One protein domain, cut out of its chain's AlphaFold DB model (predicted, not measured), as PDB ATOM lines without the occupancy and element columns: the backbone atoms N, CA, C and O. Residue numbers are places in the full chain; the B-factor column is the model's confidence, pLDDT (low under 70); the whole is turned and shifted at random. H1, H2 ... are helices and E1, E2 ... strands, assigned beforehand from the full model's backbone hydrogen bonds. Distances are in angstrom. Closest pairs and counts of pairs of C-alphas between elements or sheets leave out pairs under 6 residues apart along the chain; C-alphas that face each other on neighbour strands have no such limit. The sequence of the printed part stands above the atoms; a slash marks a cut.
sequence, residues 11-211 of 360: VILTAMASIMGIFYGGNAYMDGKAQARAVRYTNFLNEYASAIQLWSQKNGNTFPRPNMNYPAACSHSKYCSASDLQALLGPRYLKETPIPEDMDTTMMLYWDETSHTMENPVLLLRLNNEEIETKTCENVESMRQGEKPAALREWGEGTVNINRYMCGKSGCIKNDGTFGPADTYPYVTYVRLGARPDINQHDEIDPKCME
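Overview. This is residues 11 to 211 of the 360 residues of an uncharacterized protein of Rhodospirillaceae bacterium (UniProt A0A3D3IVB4). One very long helix, H1, runs out of a compact body like a handle: its residues 11 to 29 stick out alone, and further on it crosses one face of a small three-stranded sheet. H3 packs on the same face of that sheet, crossing H1 steeply, while long loops make up much of the rest of the body. The printed part has 201 residues, with four named helices and four named strands in the order H1 E1 H2 E2 H3 E3 E4 H4; the sheet runs E2 E4 E3, all antiparallel. The class is mixed, helices and strands, with 95 residues, under half, in named elements. The whole is compact, with a radius of gyration of the C-alphas of 18.9 A, and only just elongated, spanning 75 by 38 by 34 A.

Arrangement. H1, residues 11 to 58, is on the sheet of E2, residues 122 to 127, E4, residues 187 to 192, and E3, residues 170 to 174, at a height over the sheet of 9.1 A. It lies over E2 and E4, and its line stands at 32 degrees to E4 on the local plane, only just slantwise to the strands. E1, residues 77 to 79, pairs with no named strand, but its residues pair antiparallel with the short stretch 109 to 110, which pairs antiparallel with residues 122 to 123 of E2. H2, residues 82 to 89, is not on the sheet; H1 only just touches it, with residues 51 to 55 alone and 3 pairs of C-alphas within 8 A, the closest being Trp 55 and Leu 89, 6.5 A apart. Between E2 and E4, N 125 and O 189 are within hydrogen-bond range at 2.8 A. H3, residues 131 to 145, is on the same face of the sheet as H1, giving two layers, helices over one face of a sheet; its height over the sheet is 8.0 A. It touches residues 30 to 42 of H1 at a steep tilt of 58 degrees, the same way, closest at the C-alphas of Ala 34 and Thr 136, 4.5 A. E2, H3 and E3 form a split strand-helix-strand unit, two strands running the same way with E4 between them, and its crossover is right-handed. E3 and E4 are a hairpin, with N 190 and O 171 at 2.9 A. H4, residues 207 to 210, touches no helix but is near H1. Every O i to N i+4 pair is within hydrogen-bond range in H1 and H2, and 10 of 11 in H3; H4 is too short for such a pair.

Along the chain. H1 begins at C-alpha 11 (284.127, 273.179, 249.808) and ends at C-alpha 58 (290.696, 327.911, 294.451), 70.9 A away. H3 measures 22.3 A, E4 16.4 A, E2 15.7 A, E3 14.2 A and H2 10.6 A; E1 and H4 are shorter. H4 ends at C-alpha 210 (298.192, 326.006, 283.903).

Size, cuts and confidence. The C-alphas of Val 11 and Asn 200, the two farthest apart, are 75.9 A apart. Without residues 11 to 29, which stand free, the body spans 45 by 37 by 34 A. The printed part has no cut. The links E1 to H2 and E2 to H3 are tight; the other five are long, that from H2 to E2 having 32 residues. The mean pLDDT of the printed part is 74.2, with 76 residues under 70, among them residues 65 to 80, 101 to 120, 156 to 166 and 196 to 205.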
ATOM      1  N   VAL A  11     284.569 273.276 248.405       87.38
ATOM      2  CA  VAL A  11     284.127 273.179 249.808       87.38
ATOM      3  C   VAL A  11     285.242 273.591 250.773       87.38
ATOM      4  O   VAL A  11     284.996 274.366 251.701       87.38
ATOM      5  N   ILE A  12     286.478 273.139 250.532       88.19
ATOM      6  CA  ILE A  12     287.640 273.502 251.357       88.19
ATOM      7  C   ILE A  12     287.907 275.012 251.295       88.19
ATOM      8  O   ILE A  12     288.109 275.636 252.335       88.19
ATOM      9  N   LEU A  13     287.860 275.622 250.108       85.31
ATOM     10  CA  LEU A  13     288.081 277.064 249.953       85.31
ATOM     11  C   LEU A  13     286.990 277.893 250.640       85.31
ATOM     12  O   LEU A  13     287.312 278.869 251.316       85.31
ATOM     13  N   THR A  14     285.721 277.489 250.543       81.31
ATOM     14  CA  THR A  14     284.634 278.160 251.275       81.31
ATOM     15  C   THR A  14     284.771 278.008 252.788       81.31
ATOM     16  O   THR A  14     284.552 278.976 253.514       81.31
ATOM     17  N   ALA A  15     285.193 276.841 253.283       79.94
ATOM     18  CA  ALA A  15     285.434 276.633 254.708       79.94
ATOM     19  C   ALA A  15     286.598 277.504 255.211       79.94
ATOM     20  O   ALA A  15     286.460 278.175 256.232       79.94
ATOM     21  N   MET A  16     287.705 277.576 254.464       79.44
ATOM     22  CA  MET A  16     288.828 278.454 254.806       79.44
ATOM     23  C   MET A  16     288.427 279.931 254.791       79.44
ATOM     24  O   MET A  16     288.736 280.643 255.740       79.44
ATOM     25  N   ALA A  17     287.683 280.394 253.783       68.50
ATOM     26  CA  ALA A  17     287.197 281.775 253.737       68.50
ATOM     27  C   ALA A  17     286.276 282.112 254.926       68.50
ATOM     28  O   ALA A  17     286.372 283.199 255.491       68.50
ATOM     29  N   SER A  18     285.440 281.160 255.351       68.50
ATOM     30  CA  SER A  18     284.549 281.313 256.510       68.50
ATOM     31  C   SER A  18     285.333 281.414 257.822       68.50
ATOM     32  O   SER A  18     285.075 282.296 258.636       68.50
ATOM     33  N   ILE A  19     286.333 280.546 258.010       72.25
ATOM     34  CA  ILE A  19     287.203 280.544 259.196       72.25
ATOM     35  C   ILE A  19     288.026 281.836 259.262       72.25
ATOM     36  O   ILE A  19     288.119 282.455 260.321       72.25
ATOM     37  N   MET A  20     288.567 282.285 258.127       68.38
ATOM     38  CA  MET A  20     289.292 283.555 258.032       68.38
ATOM     39  C   MET A  20     288.356 284.731 258.349       68.38
ATOM     40  O   MET A  20     288.722 285.597 259.134       68.38
ATOM     41  N   GLY A  21     287.123 284.745 257.832       62.84
ATOM     42  CA  GLY A  21     286.134 285.782 258.148       62.84
ATOM     43  C   GLY A  21     285.816 285.885 259.645       62.84
ATOM     44  O   GLY A  21     285.762 286.988 260.183       62.84
ATOM     45  N   ILE A  22     285.688 284.749 260.334       68.50
ATOM     46  CA  ILE A  22     285.455 284.702 261.786       68.50
ATOM     47  C   ILE A  22     286.687 285.202 262.557       68.50
ATOM     48  O   ILE A  22     286.552 285.998 263.486       68.50
ATOM     49  N   PHE A  23     287.891 284.789 262.157       64.19
ATOM     50  CA  PHE A  23     289.127 285.139 262.861       64.19
ATOM     51  C   PHE A  23     289.543 286.606 262.649       64.19
ATOM     52  O   PHE A  23     289.862 287.313 263.605       64.19
ATOM     53  N   TYR A  24     289.504 287.102 261.409       64.88
ATOM     54  CA  TYR A  24     289.827 288.500 261.103       64.88
ATOM     55  C   TYR A  24     288.720 289.459 261.541       64.88
ATOM     56  O   TYR A  24     289.025 290.533 262.057       64.88
ATOM     57  N   GLY A  25     287.450 289.060 261.405       68.38
ATOM     58  CA  GLY A  25     286.316 289.840 261.900       68.38
ATOM     59  C   GLY A  25     286.339 289.989 263.423       68.38
ATOM     60  O   GLY A  25     286.150 291.092 263.929       68.38
ATOM     61  N   GLY A  26     286.655 288.911 264.150       73.25
ATOM     62  CA  GLY A  26     286.802 288.940 265.607       73.25
ATOM     63  C   GLY A  26     287.950 289.835 266.077       73.25
ATOM     64  O   GLY A  26     287.764 290.649 266.979       73.25
ATOM     65  N   ASN A  27     289.118 289.759 265.431       74.38
ATOM     66  CA  ASN A  27     290.268 290.591 265.797       74.38
ATOM     67  C   ASN A  27     290.023 292.086 265.549       74.38
ATOM     68  O   ASN A  27     290.302 292.890 266.436       74.38
ATOM     69  N   ALA A  28     289.443 292.445 264.398       76.69
ATOM     70  CA  ALA A  28     289.100 293.831 264.080       76.69
ATOM     71  C   ALA A  28     288.018 294.392 265.018       76.69
ATOM     72  O   ALA A  28     288.088 295.548 265.432       76.69
ATOM     73  N   TYR A  29     287.042 293.564 265.405       78.81
ATOM     74  CA  TYR A  29     286.040 293.927 266.407       78.81
ATOM     75  C   TYR A  29     286.680 294.219 267.774       78.81
ATOM     76  O   TYR A  29     286.383 295.243 268.395       78.81
ATOM     77  N   MET A  30     287.605 293.363 268.223       79.38
ATOM     78  CA  MET A  30     288.325 293.561 269.485       79.38
ATOM     79  C   MET A  30     289.232 294.798 269.449       79.38
ATOM     80  O   MET A  30     289.305 295.516 270.445       79.38
ATOM     81  N   ASP A  31     289.870 295.087 268.311       83.94
ATOM     82  CA  ASP A  31     290.669 296.305 268.121       83.94
ATOM     83  C   ASP A  31     289.800 297.569 268.211       83.94
ATOM     84  O   ASP A  31     290.143 298.500 268.941       83.94
ATOM     85  N   GLY A  32     288.638 297.578 267.547       83.25
ATOM     86  CA  GLY A  32     287.695 298.696 267.611       83.25
ATOM     87  C   GLY A  32     287.157 298.937 269.024       83.25
ATOM     88  O   GLY A  32     287.106 300.078 269.489       83.25
ATOM     89  N   LYS A  33     286.820 297.864 269.752       86.38
ATOM     90  CA  LYS A  33     286.365 297.959 271.147       86.38
ATOM     91  C   LYS A  33     287.477 298.481 272.069       86.38
ATOM     92  O   LYS A  33     287.219 299.357 272.893       86.38
ATOM     93  N   ALA A  34     288.710 297.998 271.902       87.31
ATOM     94  CA  ALA A  34     289.868 298.454 272.672       87.31
ATOM     95  C   ALA A  34     290.189 299.935 272.420       87.31
ATOM     96  O   ALA A  34     290.506 300.675 273.350       87.31
ATOM     97  N   GLN A  35     290.076 300.390 271.170       89.19
ATOM     98  CA  GLN A  35     290.284 301.792 270.815       89.19
ATOM     99  C   GLN A  35     289.214 302.696 271.444       89.19
ATOM    100  O   GLN A  35     289.542 303.738 272.012       89.19
ATOM    101  N   ALA A  36     287.944 302.282 271.404       87.06
ATOM    102  CA  ALA A  36     286.853 303.016 272.041       87.06
ATOM    103  C   ALA A  36     287.038 303.124 273.567       87.06
ATOM    104  O   ALA A  36     286.833 304.203 274.133       87.06
ATOM    105  N   ARG A  37     287.477 302.040 274.228       87.50
ATOM    106  CA  ARG A  37     287.841 302.052 275.656       87.50
ATOM    107  C   ARG A  37     288.986 303.020 275.933       87.50
ATOM    108  O   ARG A  37     288.850 303.886 276.789       87.50
ATOM    109  N   ALA A  38     290.067 302.952 275.159       88.50
ATOM    110  CA  ALA A  38     291.234 303.808 275.354       88.50
ATOM    111  C   ALA A  38     290.879 305.307 275.306       88.50
ATOM    112  O   ALA A  38     291.301 306.072 276.181       88.50
ATOM    113  N   VAL A  39     290.062 305.719 274.328       89.12
ATOM    114  CA  VAL A  39     289.570 307.104 274.205       89.12
ATOM    115  C   VAL A  39     288.710 307.486 275.407       89.12
ATOM    116  O   VAL A  39     288.938 308.529 276.018       89.12
ATOM    117  N   ARG A  40     287.757 306.629 275.789       86.69
ATOM    118  CA  ARG A  40     286.879 306.864 276.944       86.69
ATOM    119  C   ARG A  40     287.683 307.060 278.229       86.69
ATOM    120  O   ARG A  40     287.441 308.015 278.960       86.69
ATOM    121  N   TYR A  41     288.655 306.188 278.477       86.31
ATOM    122  CA  TYR A  41     289.458 306.185 279.700       86.31
ATOM    123  C   TYR A  41     290.355 307.422 279.765       86.31
ATOM    124  O   TYR A  41     290.461 308.071 280.803       86.31
ATOM    125  N   THR A  42     290.952 307.792 278.632       87.19
ATOM    126  CA  THR A  42     291.780 308.997 278.519       87.19
ATOM    127  C   THR A  42     290.960 310.267 278.737       87.19
ATOM    128  O   THR A  42     291.389 311.146 279.480       87.19
ATOM    129  N   ASN A  43     289.770 310.360 278.138       87.00
ATOM    130  CA  ASN A  43     288.884 311.511 278.316       87.00
ATOM    131  C   ASN A  43     288.435 311.654 279.771       87.00
ATOM    132  O   ASN A  43     288.546 312.741 280.329       87.00
ATOM    133  N   PHE A  44     288.021 310.549 280.397       85.31
ATOM    134  CA  PHE A  44     287.651 310.520 281.809       85.31
ATOM    135  C   PHE A  44     288.797 311.013 282.706       85.31
ATOM    136  O   PHE A  44     288.613 311.917 283.520       85.31
ATOM    137  N   LEU A  45     290.005 310.473 282.517       85.88
ATOM    138  CA  LEU A  45     291.184 310.884 283.276       85.88
ATOM    139  C   LEU A  45     291.489 312.379 283.097       85.88
ATOM    140  O   LEU A  45     291.742 313.081 284.075       85.88
ATOM    141  N   ASN A  46     291.447 312.881 281.861       85.94
ATOM    142  CA  ASN A  46     291.731 314.285 281.556       85.94
ATOM    143  C   ASN A  46     290.688 315.246 282.147       85.94
ATOM    144  O   ASN A  46     291.045 316.318 282.640       85.94
ATOM    145  N   GLU A  47     289.409 314.868 282.124       85.19
ATOM    146  CA  GLU A  47     288.322 315.652 282.714       85.19
ATOM    147  C   GLU A  47     288.512 315.798 284.229       85.19
ATOM    148  O   GLU A  47     288.512 316.912 284.759       85.19
ATOM    149  N   TYR A  48     288.801 314.691 284.916       83.94
ATOM    150  CA  TYR A  48     289.101 314.713 286.347       83.94
ATOM    151  C   TYR A  48     290.386 315.472 286.663       83.94
ATOM    152  O   TYR A  48     290.414 316.252 287.612       83.94
ATOM    153  N   ALA A  49     291.443 315.294 285.869       84.31
ATOM    154  CA  ALA A  49     292.684 316.042 286.042       84.31
ATOM    155  C   ALA A  49     292.443 317.557 285.970       84.31
ATOM    156  O   ALA A  49     292.921 318.302 286.828       84.31
ATOM    157  N   SER A  50     291.636 317.997 285.003       83.50
ATOM    158  CA  SER A  50     291.250 319.403 284.839       83.50
ATOM    159  C   SER A  50     290.432 319.905 286.034       83.50
ATOM    160  O   SER A  50     290.696 320.988 286.559       83.50
ATOM    161  N   ALA A  51     289.484 319.103 286.525       84.94
ATOM    162  CA  ALA A  51     288.682 319.441 287.699       84.94
ATOM    163  C   ALA A  51     289.532 319.579 288.974       84.94
ATOM    164  O   ALA A  51     289.340 320.522 289.745       84.94
ATOM    165  N   ILE A  52     290.513 318.692 289.180       82.31
ATOM    166  CA  ILE A  52     291.451 318.773 290.309       82.31
ATOM    167  C   ILE A  52     292.307 320.039 290.213       82.31
ATOM    168  O   ILE A  52     292.490 320.730 291.216       82.31
ATOM    169  N   GLN A  53     292.810 320.373 289.021       81.12
ATOM    170  CA  GLN A  53     293.595 321.593 288.812       81.12
ATOM    171  C   GLN A  53     292.769 322.857 289.108       81.12
ATOM    172  O   GLN A  53     293.246 323.757 289.801       81.12
ATOM    173  N   LEU A  54     291.509 322.907 288.662       83.44
ATOM    174  CA  LEU A  54     290.589 324.013 288.956       83.44
ATOM    175  C   LEU A  54     290.256 324.122 290.449       83.44
ATOM    176  O   LEU A  54     290.240 325.224 291.005       83.44
ATOM    177  N   TRP A  55     290.008 322.991 291.113       84.25
ATOM    178  CA  TRP A  55     289.806 322.953 292.561       84.25
ATOM    179  C   TRP A  55     291.039 323.493 293.288       84.25
ATOM    180  O   TRP A  55     290.920 324.346 294.167       84.25
ATOM    181  N   SER A  56     292.228 323.055 292.886       80.00
ATOM    182  CA  SER A  56     293.492 323.446 293.506       80.00
ATOM    183  C   SER A  56     293.761 324.949 293.370       80.00
ATOM    184  O   SER A  56     294.101 325.595 294.363       80.00
ATOM    185  N   GLN A  57     293.473 325.553 292.211       81.12
ATOM    186  CA  GLN A  57     293.546 327.012 292.022       81.12
ATOM    187  C   GLN A  57     292.721 327.799 293.047       81.12
ATOM    188  O   GLN A  57     293.112 328.881 293.483       81.12
ATOM    189  N   LYS A  58     291.563 327.272 293.451       82.56
ATOM    190  CA  LYS A  58     290.696 327.911 294.451       82.56
ATOM    191  C   LYS A  58     291.100 327.609 295.893       82.56
ATOM    192  O   LYS A  58     290.656 328.322 296.788       82.56
ATOM    193  N   ASN A  59     291.965 326.620 296.106       79.00
ATOM    194  CA  ASN A  59     292.468 326.189 297.410       79.00
ATOM    195  C   ASN A  59     293.971 326.499 297.564       79.00
ATOM    196  O   ASN A  59     294.750 325.692 298.068       79.00
ATOM    197  N   GLY A  60     294.391 327.683 297.106       78.12
ATOM    198  CA  GLY A  60     295.756 328.178 297.307       78.12
ATOM    199  C   GLY A  60     296.820 327.484 296.454       78.12
ATOM    200  O   GLY A  60     297.956 327.386 296.894       78.12
ATOM    201  N   ASN A  61     296.457 326.997 295.260       74.94
ATOM    202  CA  ASN A  61     297.331 326.273 294.322       74.94
ATOM    203  C   ASN A  61     297.935 324.978 294.874       74.94
ATOM    204  O   ASN A  61     298.915 324.476 294.332       74.94
ATOM    205  N   THR A  62     297.337 324.419 295.926       73.88
ATOM    206  CA  THR A  62     297.777 323.155 296.517       73.88
ATOM    207  C   THR A  62     296.949 322.000 295.980       73.88
ATOM    208  O   THR A  62     295.737 322.134 295.784       73.88
ATOM    209  N   PHE A  63     297.584 320.866 295.698       75.19
ATOM    210  CA  PHE A  63     296.834 319.646 295.410       75.19
ATOM    211  C   PHE A  63     296.189 319.093 296.686       75.19
ATOM    212  O   PHE A  63     296.688 319.342 297.788       75.19
ATOM    213  N   PRO A  64     295.087 318.330 296.578       70.94
ATOM    214  CA  PRO A  64     294.497 317.709 297.749       70.94
ATOM    215  C   PRO A  64     295.465 316.704 298.383       70.94
ATOM    216  O   PRO A  64     295.638 315.598 297.873       70.94
ATOM    217  N   ARG A  65     296.068 317.071 299.518       63.22
ATOM    218  CA  ARG A  65     297.043 316.223 300.217       63.22
ATOM    219  C   ARG A  65     296.420 315.249 301.204       63.22
ATOM    220  O   ARG A  65     295.332 315.528 301.722       63.22
ATOM    221  N   PRO A  66     297.077 314.116 301.487       53.22
ATOM    222  CA  PRO A  66     296.720 313.231 302.591       53.22
ATOM    223  C   PRO A  66     296.708 313.951 303.948       53.22
ATOM    224  O   PRO A  66     297.407 314.938 304.156       53.22
ATOM    225  N   ASN A  67     295.931 313.423 304.900       50.44
ATOM    226  CA  ASN A  67     296.442 313.371 306.271       50.44
ATOM    227  C   ASN A  67     297.331 312.116 306.348       50.44
ATOM    228  O   ASN A  67     297.141 311.206 305.544       50.44
ATOM    229  N   MET A  68     298.267 312.071 307.295       51.34
ATOM    230  CA  MET A  68     299.389 311.117 307.385       51.34
ATOM    231  C   MET A  68     299.050 309.605 307.381       51.34
ATOM    232  O   MET A  68     299.961 308.789 307.464       51.34
ATOM    233  N   ASN A  69     297.776 309.207 307.292       54.53
ATOM    234  CA  ASN A  69     297.337 307.813 307.306       54.53
ATOM    235  C   ASN A  69     296.649 307.428 305.985       54.53
ATOM    236  O   ASN A  69     295.438 307.606 305.827       54.53
ATOM    237  N   TYR A  70     297.411 306.854 305.049       57.84
ATOM    238  CA  TYR A  70     296.850 306.203 303.862       57.84
ATOM    239  C   TYR A  70     295.939 305.036 304.278       57.84
ATOM    240  O   TYR A  70     296.346 304.213 305.106       57.84
ATOM    241  N   PRO A  71     294.725 304.905 303.718       58.75
ATOM    242  CA  PRO A  71     293.915 303.718 303.940       58.75
ATOM    243  C   PRO A  71     294.652 302.486 303.394       58.75
ATOM    244  O   PRO A  71     294.937 302.403 302.201       58.75
ATOM    245  N   ALA A  72     294.932 301.500 304.251       56.84
ATOM    246  CA  ALA A  72     295.636 300.271 303.859       56.84
ATOM    247  C   ALA A  72     294.931 299.490 302.728       56.84
ATOM    248  O   ALA A  72     295.569 298.724 302.015       56.84
ATOM    249  N   ALA A  73     293.625 299.705 302.540       56.47
ATOM    250  CA  ALA A  73     292.826 299.083 301.486       56.47
ATOM    251  C   ALA A  73     293.124 299.611 300.067       56.47
ATOM    252  O   ALA A  73     292.620 299.042 299.103       56.47
ATOM    253  N   CYS A  74     293.898 300.695 299.928       60.72
ATOM    254  CA  CYS A  74     293.981 301.466 298.682       60.72
ATOM    255  C   CYS A  74     295.411 301.629 298.165       60.72
ATOM    256  O   CYS A  74     295.662 302.544 297.388       60.72
ATOM    257  N   SER A  75     296.332 300.756 298.599       55.69
ATOM    258  CA  SER A  75     297.675 300.587 298.025       55.69
ATOM    259  C   SER A  75     298.342 301.916 297.645       55.69
ATOM    260  O   SER A  75     298.611 302.168 296.477       55.69
ATOM    261  N   HIS A  76     298.586 302.774 298.644       61.25
ATOM    262  CA  HIS A  76     299.246 304.085 298.496       61.25
ATOM    263  C   HIS A  76     298.407 305.192 297.815       61.25
ATOM    264  O   HIS A  76     298.904 306.279 297.533       61.25
ATOM    265  N   SER A  77     297.109 304.978 297.587       62.19
ATOM    266  CA  SER A  77     296.177 306.026 297.156       62.19
ATOM    267  C   SER A  77     295.354 306.586 298.313       62.19
ATOM    268  O   SER A  77     294.899 305.857 299.194       62.19
ATOM    269  N   LYS A  78     295.122 307.904 298.288       62.69
ATOM    270  CA  LYS A  78     294.228 308.583 299.238       62.69
ATOM    271  C   LYS A  78     292.745 308.363 298.909       62.69
ATOM    272  O   LYS A  78     291.927 308.294 299.823       62.69
ATOM    273  N   TYR A  79     292.398 308.294 297.622       67.88
ATOM    274  CA  TYR A  79     291.018 308.146 297.154       67.88
ATOM    275  C   TYR A  79     290.850 306.786 296.493       67.88
ATOM    276  O   TYR A  79     291.342 306.530 295.392       67.88
ATOM    277  N   CYS A  80     290.132 305.934 297.210       65.19
ATOM    278  CA  CYS A  80     289.906 304.534 296.902       65.19
ATOM    279  C   CYS A  80     288.813 304.327 295.859       65.19
ATOM    280  O   CYS A  80     288.408 303.194 295.648       65.19
ATOM    281  N   SER A  81     288.264 305.398 295.289       72.19
ATOM    282  CA  SER A  81     287.228 305.367 294.265       72.19
ATOM    283  C   SER A  81     287.118 306.725 293.573       72.19
ATOM    284  O   SER A  81     287.486 307.767 294.129       72.19
ATOM    285  N   ALA A  82     286.550 306.738 292.367       72.81
ATOM    286  CA  ALA A  82     286.194 307.983 291.684       72.81
ATOM    287  C   ALA A  82     285.128 308.773 292.454       72.81
ATOM    288  O   ALA A  82     285.157 310.004 292.434       72.81
ATOM    289  N   SER A  83     284.252 308.085 293.188       74.88
ATOM    290  CA  SER A  83     283.245 308.697 294.057       74.88
ATOM    291  C   SER A  83     283.848 309.481 295.224       74.88
ATOM    292  O   SER A  83     283.368 310.571 295.522       74.88
ATOM    293  N   ASP A  84     284.923 308.994 295.855       75.50
ATOM    294  CA  ASP A  84     285.556 309.722 296.968       75.50
ATOM    295  C   ASP A  84     286.152 311.051 296.487       75.50
ATOM    296  O   ASP A  84     286.045 312.088 297.146       75.50
ATOM    297  N   LEU A  85     286.753 311.030 295.295       76.12
ATOM    298  CA  LEU A  85     287.305 312.221 294.666       76.12
ATOM    299  C   LEU A  85     286.200 313.177 294.187       76.12
ATOM    300  O   LEU A  85     286.323 314.387 294.370       76.12
ATOM    301  N   GLN A  86     285.101 312.657 293.634       78.19
ATOM    302  CA  GLN A  86     283.915 313.455 293.299       78.19
ATOM    303  C   GLN A  86     283.334 314.155 294.531       78.19
ATOM    304  O   GLN A  86     282.995 315.332 294.454       78.19
ATOM    305  N   ALA A  87     283.256 313.468 295.675       76.56
ATOM    306  CA  ALA A  87     282.759 314.048 296.920       76.56
ATOM    307  C   ALA A  87     283.641 315.209 297.413       76.56
ATOM    308  O   ALA A  87     283.126 316.211 297.907       76.56
ATOM    309  N   LEU A  88     284.964 315.101 297.240       77.56
ATOM    310  CA  LEU A  88     285.908 316.170 297.564       77.56
ATOM    311  C   LEU A  88     285.771 317.381 296.630       77.56
ATOM    312  O   LEU A  88     285.750 318.523 297.092       77.56
ATOM    313  N   LEU A  89     285.754 317.139 295.316       78.62
ATOM    314  CA  LEU A  89     285.660 318.206 294.319       78.62
ATOM    315  C   LEU A  89     284.285 318.884 294.401       78.62
ATOM    316  O   LEU A  89     284.170 320.106 294.311       78.62
ATOM    317  N   GLY A  90     283.236 318.103 294.636       76.62
ATOM    318  CA  GLY A  90     281.857 318.556 294.627       76.62
ATOM    319  C   GLY A  90     281.373 318.964 293.226       76.62
ATOM    320  O   GLY A  90     282.156 319.081 292.279       76.62
ATOM    321  N   PRO A  91     280.071 319.273 293.092       76.56
ATOM    322  CA  PRO A  91     279.432 319.550 291.800       76.56
ATOM    323  C   PRO A  91     279.921 320.848 291.133       76.56
ATOM    324  O   PRO A  91     279.544 321.166 290.008       76.56
ATOM    325  N   ARG A  92     280.729 321.647 291.842       76.19
ATOM    326  CA  ARG A  92     281.237 322.934 291.362       76.19
ATOM    327  C   ARG A  92     282.359 322.783 290.335       76.19
ATOM    328  O   ARG A  92     282.466 323.639 289.461       76.19
ATOM    329  N   TYR A  93     283.209 321.765 290.477       72.56
ATOM    330  CA  TYR A  93     284.387 321.573 289.616       72.56
ATOM    331  C   TYR A  93     284.255 320.371 288.687       72.56
ATOM    332  O   TYR A  93     284.927 320.328 287.663       72.56
ATOM    333  N   LEU A  94     283.377 319.428 289.024       71.56
ATOM    334  CA  LEU A  94     283.054 318.283 288.193       71.56
ATOM    335  C   LEU A  94     281.528 318.203 288.086       71.56
ATOM    336  O   LEU A  94     280.837 318.156 289.105       71.56
ATOM    337  N   LYS A  95     280.995 318.219 286.860       64.75
ATOM    338  CA  LYS A  95     279.598 317.819 286.622       64.75
ATOM    339  C   LYS A  95     279.501 316.307 286.885       64.75
ATOM    340  O   LYS A  95     280.532 315.669 287.045       64.75
ATOM    341  N   GLU A  96     278.313 315.716 286.981       63.91
ATOM    342  CA  GLU A  96     278.178 314.259 287.152       63.91
ATOM    343  C   GLU A  96     278.738 313.515 285.924       63.91
ATOM    344  O   GLU A  96     278.010 313.162 285.001       63.91
ATOM    345  N   THR A  97     280.058 313.337 285.876       66.31
ATOM    346  CA  THR A  97     280.754 312.556 284.864       66.31
ATOM    347  C   THR A  97     280.523 311.094 285.220       66.31
ATOM    348  O   THR A  97     280.955 310.663 286.299       66.31
ATOM    349  N   PRO A  98     279.820 310.324 284.375       68.81
ATOM    350  CA  PRO A  98     279.546 308.933 284.675       68.81
ATOM    351  C   PRO A  98     280.869 308.175 284.754       68.81
ATOM    352  O   PRO A  98     281.699 308.224 283.844       68.81
ATOM    353  N   ILE A  99     281.058 307.485 285.875       70.94
ATOM    354  CA  ILE A  99     282.173 306.567 286.062       70.94
ATOM    355  C   ILE A  99     281.981 305.410 285.074       70.94
ATOM    356  O   ILE A  99     280.901 304.815 285.068       70.94
ATOM    357  N   PRO A 100     282.973 305.078 284.233       72.50
ATOM    358  CA  PRO A 100     282.815 303.985 283.282       72.50
ATOM    359  C   PRO A 100     282.575 302.646 283.997       72.50
ATOM    360  O   PRO A 100     283.322 302.265 284.895       72.50
ATOM    361  N   GLU A 101     281.505 301.951 283.606       67.25
ATOM    362  CA  GLU A 101     280.982 300.752 284.288       67.25
ATOM    363  C   GLU A 101     281.915 299.535 284.221       67.25
ATOM    364  O   GLU A 101     281.796 298.614 285.025       67.25
ATOM    365  N   ASP A 102     282.842 299.521 283.263       66.56
ATOM    366  CA  ASP A 102     283.820 298.457 283.041       66.56
ATOM    367  C   ASP A 102     285.152 298.682 283.772       66.56
ATOM    368  O   ASP A 102     286.087 297.894 283.615       66.56
ATOM    369  N   MET A 103     285.243 299.734 284.588       64.38
ATOM    370  CA  MET A 103     286.453 300.065 285.327       64.38
ATOM    371  C   MET A 103     286.420 299.597 286.767       64.38
ATOM    372  O   MET A 103     285.428 299.752 287.480       64.38
ATOM    373  N   ASP A 104     287.597 299.201 287.239       64.62
ATOM    374  CA  ASP A 104     287.883 299.298 288.652       64.62
ATOM    375  C   ASP A 104     288.457 300.690 288.980       64.62
ATOM    376  O   ASP A 104     289.612 301.019 288.694       64.62
ATOM    377  N   THR A 105     287.621 301.535 289.587       62.09
ATOM    378  CA  THR A 105     288.010 302.892 290.007       62.09
ATOM    379  C   THR A 105     288.755 302.926 291.327       62.09
ATOM    380  O   THR A 105     288.983 304.010 291.865       62.09
ATOM    381  N   THR A 106     289.152 301.773 291.873       57.22
ATOM    382  CA  THR A 106     289.599 301.696 293.263       57.22
ATOM    383  C   THR A 106     290.966 302.322 293.563       57.22
ATOM    384  O   THR A 106     291.561 302.079 294.611       57.22
ATOM    385  N   MET A 107     291.516 303.114 292.642       63.81
ATOM    386  CA  MET A 107     292.764 303.835 292.845       63.81
ATOM    387  C   MET A 107     292.839 305.070 291.949       63.81
ATOM    388  O   MET A 107     293.402 305.015 290.862       63.81
ATOM    389  N   MET A 108     292.262 306.180 292.406       62.91
ATOM    390  CA  MET A 108     292.125 307.366 291.563       62.91
ATOM    391  C   MET A 108     293.285 308.333 291.707       62.91
ATOM    392  O   MET A 108     293.742 308.831 290.697       62.91
ATOM    393  N   LEU A 109     293.802 308.585 292.909       69.50
ATOM    394  CA  LEU A 109     294.895 309.546 293.114       69.50
ATOM    395  C   LEU A 109     296.056 308.874 293.842       69.50
ATOM    396  O   LEU A 109     295.935 308.580 295.034       69.50
ATOM    397  N   TYR A 110     297.152 308.616 293.139       68.44
ATOM    398  CA  TYR A 110     298.340 307.989 293.718       68.44
ATOM    399  C   TYR A 110     299.332 309.028 294.204       68.44
ATOM    400  O   TYR A 110     299.542 310.057 293.554       68.44
ATOM    401  N   TRP A 111     299.941 308.699 295.339       66.12
ATOM    402  CA  TRP A 111     300.966 309.490 295.978       66.12
ATOM    403  C   TRP A 111     301.964 308.568 296.683       66.12
ATOM    404  O   TRP A 111     301.559 307.756 297.511       66.12
ATOM    405  N   ASP A 112     303.259 308.714 296.407       60.00
ATOM    406  CA  ASP A 112     304.311 308.033 297.169       60.00
ATOM    407  C   ASP A 112     305.175 309.049 297.926       60.00
ATOM    408  O   ASP A 112     305.968 309.786 297.342       60.00
ATOM    409  N   GLU A 113     304.992 309.111 299.249       51.84
ATOM    410  CA  GLU A 113     305.775 309.974 300.150       51.84
ATOM    411  C   GLU A 113     307.056 309.303 300.672       51.84
ATOM    412  O   GLU A 113     307.864 309.966 301.323       51.84
ATOM    413  N   THR A 114     307.271 308.005 300.427       50.53
ATOM    414  CA  THR A 114     308.452 307.287 300.951       50.53
ATOM    415  C   THR A 114     309.721 307.525 300.126       50.53
ATOM    416  O   THR A 114     310.838 307.282 300.587       50.53
ATOM    417  N   SER A 115     309.557 308.086 298.931       49.06
ATOM    418  CA  SER A 115     310.609 308.553 298.038       49.06
ATOM    419  C   SER A 115     311.013 309.989 298.416       49.06
ATOM    420  O   SER A 115     310.251 310.942 298.267       49.06
ATOM    421  N   HIS A 116     312.251 310.188 298.889       39.22
ATOM    422  CA  HIS A 116     312.826 311.512 299.210       39.22
ATOM    423  C   HIS A 116     312.940 312.459 297.989       39.22
ATOM    424  O   HIS A 116     313.438 313.579 298.106       39.22
ATOM    425  N   THR A 117     312.474 312.022 296.820       41.78
ATOM    426  CA  THR A 117     312.330 312.797 295.587       41.78
ATOM    427  C   THR A 117     310.857 312.933 295.209       41.78
ATOM    428  O   THR A 117     310.491 312.648 294.077       41.78
ATOM    429  N   MET A 118     310.040 313.321 296.191       48.19
ATOM    430  CA  MET A 118     308.740 313.995 296.099       48.19
ATOM    431  C   MET A 118     308.089 313.942 294.707       48.19
ATOM    432  O   MET A 118     308.493 314.613 293.752       48.19
ATOM    433  N   GLU A 119     307.096 313.074 294.595       59.97
ATOM    434  CA  GLU A 119     306.608 312.571 293.324       59.97
ATOM    435  C   GLU A 119     305.279 313.223 292.941       59.97
ATOM    436  O   GLU A 119     304.365 313.350 293.750       59.97
ATOM    437  N   ASN A 120     305.181 313.670 291.688       66.75
ATOM    438  CA  ASN A 120     303.995 314.354 291.185       66.75
ATOM    439  C   ASN A 120     302.745 313.479 291.308       66.75
ATOM    440  O   ASN A 120     302.773 312.344 290.829       66.75
ATOM    441  N   PRO A 121     301.619 314.017 291.812       74.38
ATOM    442  CA  PRO A 121     300.387 313.265 291.861       74.38
ATOM    443  C   PRO A 121     299.948 312.895 290.448       74.38
ATOM    444  O   PRO A 121     299.944 313.710 289.512       74.38
ATOM    445  N   VAL A 122     299.556 311.637 290.311       79.81
ATOM    446  CA  VAL A 122     298.982 311.088 289.090       79.81
ATOM    447  C   VAL A 122     297.582 310.590 289.390       79.81
ATOM    448  O   VAL A 122     297.311 310.038 290.460       79.81
ATOM    449  N   LEU A 123     296.692 310.810 288.429       83.94
ATOM    450  CA  LEU A 123     295.374 310.207 288.446       83.94
ATOM    451  C   LEU A 123     295.445 308.898 287.655       83.94
ATOM    452  O   LEU A 123     295.978 308.910 286.545       83.94
ATOM    453  N   LEU A 124     294.959 307.787 288.204       84.06
ATOM    454  CA  LEU A 124     295.087 306.466 287.578       84.06
ATOM    455  C   LEU A 124     293.775 305.694 287.570       84.06
ATOM    456  O   LEU A 124     292.827 306.011 288.280       84.06
ATOM    457  N   LEU A 125     293.746 304.679 286.717       84.38
ATOM    458  CA  LEU A 125     292.690 303.690 286.615       84.38
ATOM    459  C   LEU A 125     293.325 302.321 286.431       84.38
ATOM    460  O   LEU A 125     294.242 302.150 285.617       84.38
ATOM    461  N   ARG A 126     292.805 301.347 287.170       84.81
ATOM    462  CA  ARG A 126     293.231 299.955 287.081       84.81
ATOM    463  C   ARG A 126     292.412 299.250 286.013       84.81
ATOM    464  O   ARG A 126     291.193 299.391 285.958       84.81
ATOM    465  N   LEU A 127     293.102 298.512 285.153       85.94
ATOM    466  CA  LEU A 127     292.488 297.754 284.074       85.94
ATOM    467  C   LEU A 127     292.438 296.286 284.488       85.94
ATOM    468  O   LEU A 127     293.464 295.722 284.867       85.94
ATOM    469  N   ASN A 128     291.248 295.691 284.439       81.12
ATOM    470  CA  ASN A 128     291.020 294.310 284.858       81.12
ATOM    471  C   ASN A 128     291.734 293.307 283.938       81.12
ATOM    472  O   ASN A 128     292.159 293.623 282.829       81.12
ATOM    473  N   ASN A 129     291.846 292.058 284.382       72.06
ATOM    474  CA  ASN A 129     292.446 290.984 283.594       72.06
ATOM    475  C   ASN A 129     291.492 290.452 282.497       72.06
ATOM    476  O   ASN A 129     291.030 289.313 282.551       72.06
ATOM    477  N   GLU A 130     291.171 291.294 281.508       75.31
ATOM    478  CA  GLU A 130     290.479 290.900 280.274       75.31
ATOM    479  C   GLU A 130     291.426 290.991 279.065       75.31
ATOM    480  O   GLU A 130     292.265 291.885 278.978       75.31
ATOM    481  N   GLU A 131     291.250 290.117 278.066       68.88
ATOM    482  CA  GLU A 131     292.078 290.069 276.841       68.88
ATOM    483  C   GLU A 131     292.130 291.411 276.079       68.88
ATOM    484  O   GLU A 131     293.111 291.763 275.422       68.88
ATOM    485  N   ILE A 132     291.065 292.197 276.201       80.62
ATOM    486  CA  ILE A 132     290.925 293.523 275.604       80.62
ATOM    487  C   ILE A 132     291.770 294.602 276.300       80.62
ATOM    488  O   ILE A 132     292.101 295.609 275.672       80.62
ATOM    489  N   GLU A 133     292.165 294.418 277.560       79.81
ATOM    490  CA  GLU A 133     292.869 295.457 278.319       79.81
ATOM    491  C   GLU A 133     294.326 295.631 277.870       79.81
ATOM    492  O   GLU A 133     294.818 296.759 277.823       79.81
ATOM    493  N   THR A 134     294.978 294.574 277.373       86.94
ATOM    494  CA  THR A 134     296.290 294.687 276.707       86.94
ATOM    495  C   THR A 134     296.215 295.623 275.503       86.94
ATOM    496  O   THR A 134     296.994 296.570 275.382       86.94
ATOM    497  N   LYS A 135     295.229 295.397 274.623       88.19
ATOM    498  CA  LYS A 135     295.007 296.222 273.427       88.19
ATOM    499  C   LYS A 135     294.588 297.642 273.797       88.19
ATOM    500  O   LYS A 135     294.984 298.599 273.136       88.19
ATOM    501  N   THR A 136     293.807 297.795 274.861       89.88
ATOM    502  CA  THR A 136     293.403 299.105 275.383       89.88
ATOM    503  C   THR A 136     294.630 299.887 275.852       89.88
ATOM    504  O   THR A 136     294.823 301.028 275.434       89.88
ATOM    505  N   CYS A 137     295.523 299.252 276.613       90.88
ATOM    506  CA  CYS A 137     296.778 299.847 277.068       90.88
ATOM    507  C   CYS A 137     297.704 300.239 275.902       90.88
ATOM    508  O   CYS A 137     298.262 301.339 275.890       90.88
ATOM    509  N   GLU A 138     297.821 299.382 274.879       90.81
ATOM    510  CA  GLU A 138     298.571 299.690 273.653       90.81
ATOM    511  C   GLU A 138     297.993 300.905 272.926       90.81
ATOM    512  O   GLU A 138     298.750 301.769 272.483       90.81
ATOM    513  N   ASN A 139     296.667 301.005 272.826       90.75
ATOM    514  CA  ASN A 139     295.996 302.143 272.203       90.75
ATOM    515  C   ASN A 139     296.203 303.439 273.000       90.75
ATOM    516  O   ASN A 139     296.446 304.483 272.397       90.75
ATOM    517  N   VAL A 140     296.191 303.390 274.338       91.19
ATOM    518  CA  VAL A 140     296.536 304.552 275.177       91.19
ATOM    519  C   VAL A 140     297.975 305.006 274.931       91.19
ATOM    520  O   VAL A 140     298.225 306.191 274.704       91.19
ATOM    521  N   GLU A 141     298.933 304.080 274.904       90.00
ATOM    522  CA  GLU A 141     300.320 304.423 274.578       90.00
ATOM    523  C   GLU A 141     300.479 304.908 273.132       90.00
ATOM    524  O   GLU A 141     301.293 305.798 272.886       90.00
ATOM    525  N   SER A 142     299.665 304.400 272.203       90.31
ATOM    526  CA  SER A 142     299.635 304.867 270.813       90.31
ATOM    527  C   SER A 142     299.167 306.316 270.721       90.31
ATOM    528  O   SER A 142     299.797 307.122 270.044       90.31
ATOM    529  N   MET A 143     298.121 306.686 271.466       88.94
ATOM    530  CA  MET A 143     297.676 308.079 271.571       88.94
ATOM    531  C   MET A 143     298.753 308.978 272.188       88.94
ATOM    532  O   MET A 143     298.917 310.124 271.775       88.94
ATOM    533  N   ARG A 144     299.528 308.462 273.150       86.62
ATOM    534  CA  ARG A 144     300.610 309.216 273.798       86.62
ATOM    535  C   ARG A 144     301.823 309.440 272.889       86.62
ATOM    536  O   ARG A 144     302.480 310.476 273.003       86.62
ATOM    537  N   GLN A 145     302.193 308.443 272.084       86.19
ATOM    538  CA  GLN A 145     303.414 308.447 271.266       86.19
ATOM    539  C   GLN A 145     303.164 308.891 269.817       86.19
ATOM    540  O   GLN A 145     304.104 309.300 269.145       86.19
ATOM    541  N   GLY A 146     301.914 308.846 269.349       85.62
ATOM    542  CA  GLY A 146     301.542 309.061 267.947       85.62
ATOM    543  C   GLY A 146     301.742 307.826 267.058       85.62
ATOM    544  O   GLY A 146     301.384 307.857 265.885       85.62
ATOM    545  N   GLU A 147     302.280 306.737 267.607       89.94
ATOM    546  CA  GLU A 147     302.545 305.478 266.912       89.94
ATOM    547  C   GLU A 147     302.340 304.281 267.844       89.94
ATOM    548  O   GLU A 147     302.451 304.406 269.065       89.94
ATOM    549  N   LYS A 148     302.050 303.107 267.269       86.50
ATOM    550  CA  LYS A 148     301.843 301.886 268.052       86.50
ATOM    551  C   LYS A 148     303.142 301.483 268.770       86.50
ATOM    552  O   LYS A 148     304.156 301.305 268.094       86.50
ATOM    553  N   PRO A 149     303.132 301.273 270.102       85.44
ATOM    554  CA  PRO A 149     304.338 300.882 270.821       85.44
ATOM    555  C   PRO A 149     304.794 299.474 270.417       85.44
ATOM    556  O   PRO A 149     303.981 298.563 270.272       85.44
ATOM    557  N   ALA A 150     306.111 299.277 270.310       85.25
ATOM    558  CA  ALA A 150     306.700 297.953 270.081       85.25
ATOM    559  C   ALA A 150     306.526 297.010 271.287       85.25
ATOM    560  O   ALA A 150     306.441 295.796 271.121       85.25
ATOM    561  N   ALA A 151     306.477 297.570 272.499       85.81
ATOM    562  CA  ALA A 151     306.173 296.856 273.732       85.81
ATOM    563  C   ALA A 151     305.548 297.813 274.755       85.81
ATOM    564  O   ALA A 151     305.887 299.000 274.804       85.81
ATOM    565  N   LEU A 152     304.658 297.284 275.595       87.38
ATOM    566  CA  LEU A 152     304.147 298.018 276.751       87.38
ATOM    567  C   LEU A 152     305.252 298.201 277.785       87.38
ATOM    568  O   LEU A 152     305.997 297.268 278.090       87.38
ATOM    569  N   ARG A 153     305.333 299.413 278.333       86.31
ATOM    570  CA  ARG A 153     306.298 299.750 279.377       86.31
ATOM    571  C   ARG A 153     305.873 299.116 280.702       86.31
ATOM    572  O   ARG A 153     304.682 299.062 281.003       86.31
ATOM    573  N   GLU A 154     306.843 298.668 281.483       83.00
ATOM    574  CA  GLU A 154     306.627 298.034 282.788       83.00
ATOM    575  C   GLU A 154     306.906 299.029 283.908       83.00
ATOM    576  O   GLU A 154     307.873 299.791 283.831       83.00
ATOM    577  N   TRP A 155     306.035 299.049 284.917       74.19
ATOM    578  CA  TRP A 155     306.356 299.656 286.202       74.19
ATOM    579  C   TRP A 155     307.420 298.780 286.880       74.19
ATOM    580  O   TRP A 155     307.253 297.571 286.965       74.19
ATOM    581  N   GLY A 156     308.561 299.367 287.229       61.34
ATOM    582  CA  GLY A 156     309.738 298.677 287.763       61.34
ATOM    583  C   GLY A 156     310.881 299.673 287.978       61.34
ATOM    584  O   GLY A 156     310.793 300.794 287.470       61.34
ATOM    585  N   GLU A 157     311.923 299.285 288.732       50.69
ATOM    586  CA  GLU A 157     313.034 300.118 289.255       50.69
ATOM    587  C   GLU A 157     313.729 301.034 288.208       50.69
ATOM    588  O   GLU A 157     314.860 300.807 287.782       50.69
ATOM    589  N   GLY A 158     313.062 302.113 287.787       52.12
ATOM    590  CA  GLY A 158     313.619 303.202 286.979       52.12
ATOM    591  C   GLY A 158     313.301 303.216 285.475       52.12
ATOM    592  O   GLY A 158     313.719 304.155 284.798       52.12
ATOM    593  N   THR A 159     312.556 302.254 284.917       55.78
ATOM    594  CA  THR A 159     312.219 302.230 283.469       55.78
ATOM    595  C   THR A 159     311.094 303.199 283.103       55.78
ATOM    596  O   THR A 159     311.099 303.800 282.022       55.78
ATOM    597  N   VAL A 160     310.136 303.399 284.009       65.31
ATOM    598  CA  VAL A 160     309.055 304.368 283.851       65.31
ATOM    599  C   VAL A 160     308.987 305.281 285.056       65.31
ATOM    600  O   VAL A 160     308.553 304.894 286.129       65.31
ATOM    601  N   ASN A 161     309.307 306.551 284.828       67.94
ATOM    602  CA  ASN A 161     309.024 307.598 285.792       67.94
ATOM    603  C   ASN A 161     307.716 308.313 285.392       67.94
ATOM    604  O   ASN A 161     307.710 309.237 284.563       67.94
ATOM    605  N   ILE A 162     306.577 307.851 285.928       68.44
ATOM    606  CA  ILE A 162     305.289 308.560 285.768       68.44
ATOM    607  C   ILE A 162     305.286 309.893 286.518       68.44
ATOM    608  O   ILE A 162     304.558 310.798 286.124       68.44
ATOM    609  N   ASN A 163     306.200 310.051 287.469       58.19
ATOM    610  CA  ASN A 163     306.362 311.230 288.307       58.19
ATOM    611  C   ASN A 163     307.218 312.321 287.649       58.19
ATOM    612  O   ASN A 163     307.356 313.413 288.193       58.19
ATOM    613  N   ARG A 164     307.780 312.085 286.453       64.19
ATOM    614  CA  ARG A 164     308.512 313.115 285.704       64.19
ATOM    615  C   ARG A 164     307.585 314.291 285.402       64.19
ATOM    616  O   ARG A 164     306.485 314.072 284.901       64.19
ATOM    617  N   TYR A 165     308.071 315.515 285.630       62.78
ATOM    618  CA  TYR A 165     307.356 316.771 285.360       62.78
ATOM    619  C   TYR A 165     306.802 316.824 283.936       62.78
ATOM    620  O   TYR A 165     307.513 317.160 282.986       62.78
ATOM    621  N   MET A 166     305.537 316.455 283.782       66.00
ATOM    622  CA  MET A 166     304.794 316.546 282.534       66.00
ATOM    623  C   MET A 166     303.328 316.806 282.869       66.00
ATOM    624  O   MET A 166     302.773 316.174 283.763       66.00
ATOM    625  N   CYS A 167     302.712 317.709 282.119       70.12
ATOM    626  CA  CYS A 167     301.316 318.095 282.276       70.12
ATOM    627  C   CYS A 167     300.454 317.317 281.279       70.12
ATOM    628  O   CYS A 167     300.868 317.161 280.129       70.12
ATOM    629  N   GLY A 168     299.287 316.819 281.702       68.56
ATOM    630  CA  GLY A 168     298.218 316.352 280.803       68.56
ATOM    631  C   GLY A 168     298.557 315.164 279.895       68.56
ATOM    632  O   GLY A 168     297.746 314.770 279.064       68.56
ATOM    633  N   LYS A 169     299.749 314.567 280.019       79.50
ATOM    634  CA  LYS A 169     300.110 313.369 279.258       79.50
ATOM    635  C   LYS A 169     299.489 312.152 279.921       79.50
ATOM    636  O   LYS A 169     299.942 311.757 281.000       79.50
ATOM    637  N   SER A 170     298.504 311.566 279.250       87.00
ATOM    638  CA  SER A 170     298.011 310.235 279.570       87.00
ATOM    639  C   SER A 170     298.977 309.164 279.068       87.00
ATOM    640  O   SER A 170     299.746 309.385 278.131       87.00
ATOM    641  N   GLY A 171     298.991 308.011 279.720       89.31
ATOM    642  CA  GLY A 171     299.801 306.868 279.323       89.31
ATOM    643  C   GLY A 171     299.294 305.594 279.969       89.31
ATOM    644  O   GLY A 171     298.462 305.641 280.870       89.31
ATOM    645  N   CYS A 172     299.816 304.459 279.520       90.38
ATOM    646  CA  CYS A 172     299.505 303.168 280.111       90.38
ATOM    647  C   CYS A 172     300.767 302.323 280.311       90.38
ATOM    648  O   CYS A 172     301.739 302.432 279.555       90.38
ATOM    649  N   ILE A 173     300.768 301.533 281.382       89.31
ATOM    650  CA  ILE A 173     301.871 300.668 281.806       89.31
ATOM    651  C   ILE A 173     301.350 299.333 282.320       89.31
ATOM    652  O   ILE A 173     300.216 299.230 282.784       89.31
ATOM    653  N   LYS A 174     302.209 298.319 282.270       89.31
ATOM    654  CA  LYS A 174     302.019 297.074 283.014       89.31
ATOM    655  C   LYS A 174     302.252 297.315 284.503       89.31
ATOM    656  O   LYS A 174     303.217 297.987 284.871       89.31
ATOM    657  N   ASN A 175     301.374 296.755 285.322       84.69
ATOM    658  CA  ASN A 175     301.451 296.782 286.776       84.69
ATOM    659  C   ASN A 175     302.290 295.603 287.282       84.69
ATOM    660  O   ASN A 175     302.047 294.463 286.896       84.69
ATOM    661  N   ASP A 176     303.244 295.872 288.168       82.19
ATOM    662  CA  ASP A 176     304.089 294.856 288.812       82.19
ATOM    663  C   ASP A 176     303.556 294.396 290.180       82.19
ATOM    664  O   ASP A 176     304.153 293.533 290.821       82.19
ATOM    665  N   GLY A 177     302.440 294.968 290.639       79.25
ATOM    666  CA  GLY A 177     301.904 294.764 291.984       79.25
ATOM    667  C   GLY A 177     301.819 296.050 292.805       79.25
ATOM    668  O   GLY A 177     301.067 296.097 293.781       79.25
ATOM    669  N   THR A 178     302.539 297.105 292.404       77.12
ATOM    670  CA  THR A 178     302.529 298.403 293.098       77.12
ATOM    671  C   THR A 178     301.123 299.001 293.145       77.12
ATOM    672  O   THR A 178     300.698 299.528 294.172       77.12
ATOM    673  N   PHE A 179     300.357 298.857 292.063       78.69
ATOM    674  CA  PHE A 179     299.003 299.398 291.936       78.69
ATOM    675  C   PHE A 179     297.932 298.331 292.211       78.69
ATOM    676  O   PHE A 179     296.921 298.247 291.520       78.69
ATOM    677  N   GLY A 180     298.168 297.477 293.207       78.12
ATOM    678  CA  GLY A 180     297.316 296.328 293.527       78.12
ATOM    679  C   GLY A 180     297.744 295.043 292.805       78.12
ATOM    680  O   GLY A 180     298.676 295.074 292.002       78.12
ATOM    681  N   PRO A 181     297.089 293.894 293.077       83.19
ATOM    682  CA  PRO A 181     297.543 292.586 292.601       83.19
ATOM    683  C   PRO A 181     297.647 292.527 291.073       83.19
ATOM    684  O   PRO A 181     296.634 292.666 290.385       83.19
ATOM    685  N   ALA A 182     298.849 292.281 290.544       84.56
ATOM    686  CA  ALA A 182     299.111 292.259 289.100       84.56
ATOM    687  C   ALA A 182     298.265 291.213 288.348       84.56
ATOM    688  O   ALA A 182     297.854 291.451 287.218       84.56
ATOM    689  N   ASP A 183     297.921 290.097 288.998       84.31
ATOM    690  CA  ASP A 183     297.058 289.057 288.416       84.31
ATOM    691  C   ASP A 183     295.611 289.525 288.195       84.31
ATOM    692  O   ASP A 183     294.897 288.991 287.344       84.31
ATOM    693  N   THR A 184     295.157 290.503 288.982       84.12
ATOM    694  CA  THR A 184     293.808 291.084 288.879       84.12
ATOM    695  C   THR A 184     293.821 292.349 288.027       84.12
ATOM    696  O   THR A 184     292.927 292.542 287.205       84.12
ATOM    697  N   TYR A 185     294.863 293.171 288.187       84.94
ATOM    698  CA  TYR A 185     295.043 294.442 287.492       84.94
ATOM    699  C   TYR A 185     296.384 294.460 286.761       84.94
ATOM    700  O   TYR A 185     297.332 295.077 287.251       84.94
ATOM    701  N   PRO A 186     296.509 293.779 285.615       87.12
ATOM    702  CA  PRO A 186     297.782 293.674 284.905       87.12
ATOM    703  C   PRO A 186     298.237 294.994 284.271       87.12
ATOM    704  O   PRO A 186     299.420 295.148 283.960       87.12
ATOM    705  N   TYR A 187     297.333 295.963 284.090       88.38
ATOM    706  CA  TYR A 187     297.637 297.250 283.467       88.38
ATOM    707  C   TYR A 187     297.034 298.424 284.238       88.38
ATOM    708  O   TYR A 187     295.994 298.307 284.888       88.38
ATOM    709  N   VAL A 188     297.686 299.580 284.125       87.31
ATOM    710  CA  VAL A 188     297.228 300.847 284.698       87.31
ATOM    711  C   VAL A 188     297.350 301.939 283.651       87.31
ATOM    712  O   VAL A 188     298.428 302.165 283.094       87.31
ATOM    713  N   THR A 189     296.247 302.643 283.411       89.88
ATOM    714  CA  THR A 189     296.250 303.893 282.650       89.88
ATOM    715  C   THR A 189     296.275 305.068 283.616       89.88
ATOM    716  O   THR A 189     295.653 305.025 284.672       89.88
ATOM    717  N   TYR A 190     297.006 306.121 283.277       87.75
ATOM    718  CA  TYR A 190     297.189 307.279 284.142       87.75
ATOM    719  C   TYR A 190     297.220 308.572 283.345       87.75
ATOM    720  O   TYR A 190     297.511 308.569 282.150       87.75
ATOM    721  N   VAL A 191     296.983 309.685 284.029       87.19
ATOM    722  CA  VAL A 191     297.284 311.040 283.572       87.19
ATOM    723  C   VAL A 191     298.079 311.766 284.647       87.19
ATOM    724  O   VAL A 191     297.856 311.613 285.849       87.19
ATOM    725  N   ARG A 192     299.043 312.568 284.203       84.06
ATOM    726  CA  ARG A 192     299.877 313.367 285.098       84.06
ATOM    727  C   ARG A 192     299.229 314.713 285.392       84.06
ATOM    728  O   ARG A 192     298.873 315.437 284.459       84.06
ATOM    729  N   LEU A 193     299.147 315.066 286.675       80.44
ATOM    730  CA  LEU A 193     298.582 316.347 287.114       80.44
ATOM    731  C   LEU A 193     299.606 317.488 287.090       80.44
ATOM    732  O   LEU A 193     299.214 318.648 286.978       80.44
ATOM    733  N   GLY A 194     300.900 317.147 287.142       74.88
ATOM    734  CA  GLY A 194     302.009 318.087 286.982       74.88
ATOM    735  C   GLY A 194     302.168 319.059 288.153       74.88
ATOM    736  O   GLY A 194     302.131 320.276 287.971       74.88
ATOM    737  N   ALA A 195     302.342 318.522 289.360       70.94
ATOM    738  CA  ALA A 195     302.781 319.330 290.491       70.94
ATOM    739  C   ALA A 195     304.271 319.698 290.372       70.94
ATOM    740  O   ALA A 195     305.005 319.193 289.519       70.94
ATOM    741  N   ARG A 196     304.716 320.612 291.228       65.50
ATOM    742  CA  ARG A 196     306.118 320.735 291.618       65.50
ATOM    743  C   ARG A 196     306.260 320.166 293.021       65.50
ATOM    744  O   ARG A 196     305.385 320.430 293.845       65.50
ATOM    745  N   PRO A 197     307.340 319.443 293.323       57.09
ATOM    746  CA  PRO A 197     307.493 318.830 294.612       57.09
ATOM    747  C   PRO A 197     308.128 319.863 295.524       57.09
ATOM    748  O   PRO A 197     309.218 320.375 295.249       57.09
ATOM    749  N   ASP A 198     307.424 320.222 296.581       55.34
ATOM    750  CA  ASP A 198     307.922 321.218 297.516       55.34
ATOM    751  C   ASP A 198     308.566 320.553 298.720       55.34
ATOM    752  O   ASP A 198     307.895 319.912 299.524       55.34
ATOM    753  N   ILE A 199     309.851 320.831 298.915       56.53
ATOM    754  CA  ILE A 199     310.646 320.444 300.086       56.53
ATOM    755  C   ILE A 199     309.993 320.788 301.446       56.53
ATOM    756  O   ILE A 199     310.437 320.266 302.468       56.53
ATOM    757  N   ASN A 200     308.952 321.635 301.484       54.00
ATOM    758  CA  ASN A 200     308.196 322.032 302.678       54.00
ATOM    759  C   ASN A 200     306.773 321.439 302.753       54.00
ATOM    760  O   ASN A 200     305.876 322.032 303.364       54.00
ATOM    761  N   GLN A 201     306.569 320.253 302.171       55.69
ATOM    762  CA  GLN A 201     305.293 319.526 302.180       55.69
ATOM    763  C   GLN A 201     304.164 320.268 301.455       55.69
ATOM    764  O   GLN A 201     303.005 319.941 301.713       55.69
ATOM    765  N   HIS A 202     304.467 321.263 300.598       56.41
ATOM    766  CA  HIS A 202     303.494 321.994 299.788       56.41
ATOM    767  C   HIS A 202     303.564 321.784 298.270       56.41
ATOM    768  O   HIS A 202     303.958 322.685 297.553       56.41
ATOM    769  N   ASP A 203     303.121 320.647 297.730       62.88
ATOM    770  CA  ASP A 203     303.009 320.482 296.270       62.88
ATOM    771  C   ASP A 203     302.079 321.527 295.657       62.88
ATOM    772  O   ASP A 203     300.861 321.533 295.896       62.88
ATOM    773  N   GLU A 204     302.697 322.416 294.894       67.81
ATOM    774  CA  GLU A 204     302.059 323.478 294.138       67.81
ATOM    775  C   GLU A 204     301.853 323.011 292.696       67.81
ATOM    776  O   GLU A 204     302.639 322.228 292.156       67.81
ATOM    777  N   ILE A 205     300.806 323.493 292.032       68.19
ATOM    778  CA  ILE A 205     300.662 323.291 290.584       68.19
ATOM    779  C   ILE A 205     301.863 323.915 289.862       68.19
ATOM    780  O   ILE A 205     302.175 325.079 290.105       68.19
ATOM    781  N   ASP A 206     302.496 323.194 288.923       71.00
ATOM    782  CA  ASP A 206     303.490 323.819 288.048       71.00
ATOM    783  C   ASP A 206     302.798 324.880 287.166       71.00
ATOM    784  O   ASP A 206     301.899 324.526 286.398       71.00
ATOM    785  N   PRO A 207     303.222 326.159 287.201       66.50
ATOM    786  CA  PRO A 207     302.790 327.192 286.262       66.50
ATOM    787  C   PRO A 207     302.721 326.732 284.798       66.50
ATOM    788  O   PRO A 207     301.792 327.109 284.090       66.50
ATOM    789  N   LYS A 208     303.633 325.854 284.351       68.62
ATOM    790  CA  LYS A 208     303.630 325.289 282.988       68.62
ATOM    791  C   LYS A 208     302.410 324.418 282.684       68.62
ATOM    792  O   LYS A 208     302.045 324.268 281.525       68.62
ATOM    793  N   CYS A 209     301.788 323.826 283.700       65.38
ATOM    794  CA  CYS A 209     300.586 323.012 283.541       65.38
ATOM    795  C   CYS A 209     299.307 323.851 283.485       65.38
ATOM    796  O   CYS A 209     298.315 323.397 282.922       65.38
ATOM    797  N   MET A 210     299.332 325.088 283.988       58.28
ATOM    798  CA  MET A 210     298.192 326.006 283.903       58.28
ATOM    799  C   MET A 210     298.023 326.651 282.525       58.28
ATOM    800  O   MET A 210     296.920 327.068 282.185       58.28
ATOM    801  N   GLU A 211     299.076 326.702 281.707       54.06
ATOM    802  CA  GLU A 211     299.014 327.288 280.359       54.06
ATOM    803  C   GLU A 211     298.177 326.451 279.369       54.06
ATOM    804  O   GLU A 211     297.861 326.928 278.286       54.06
TER     805      GLU A 211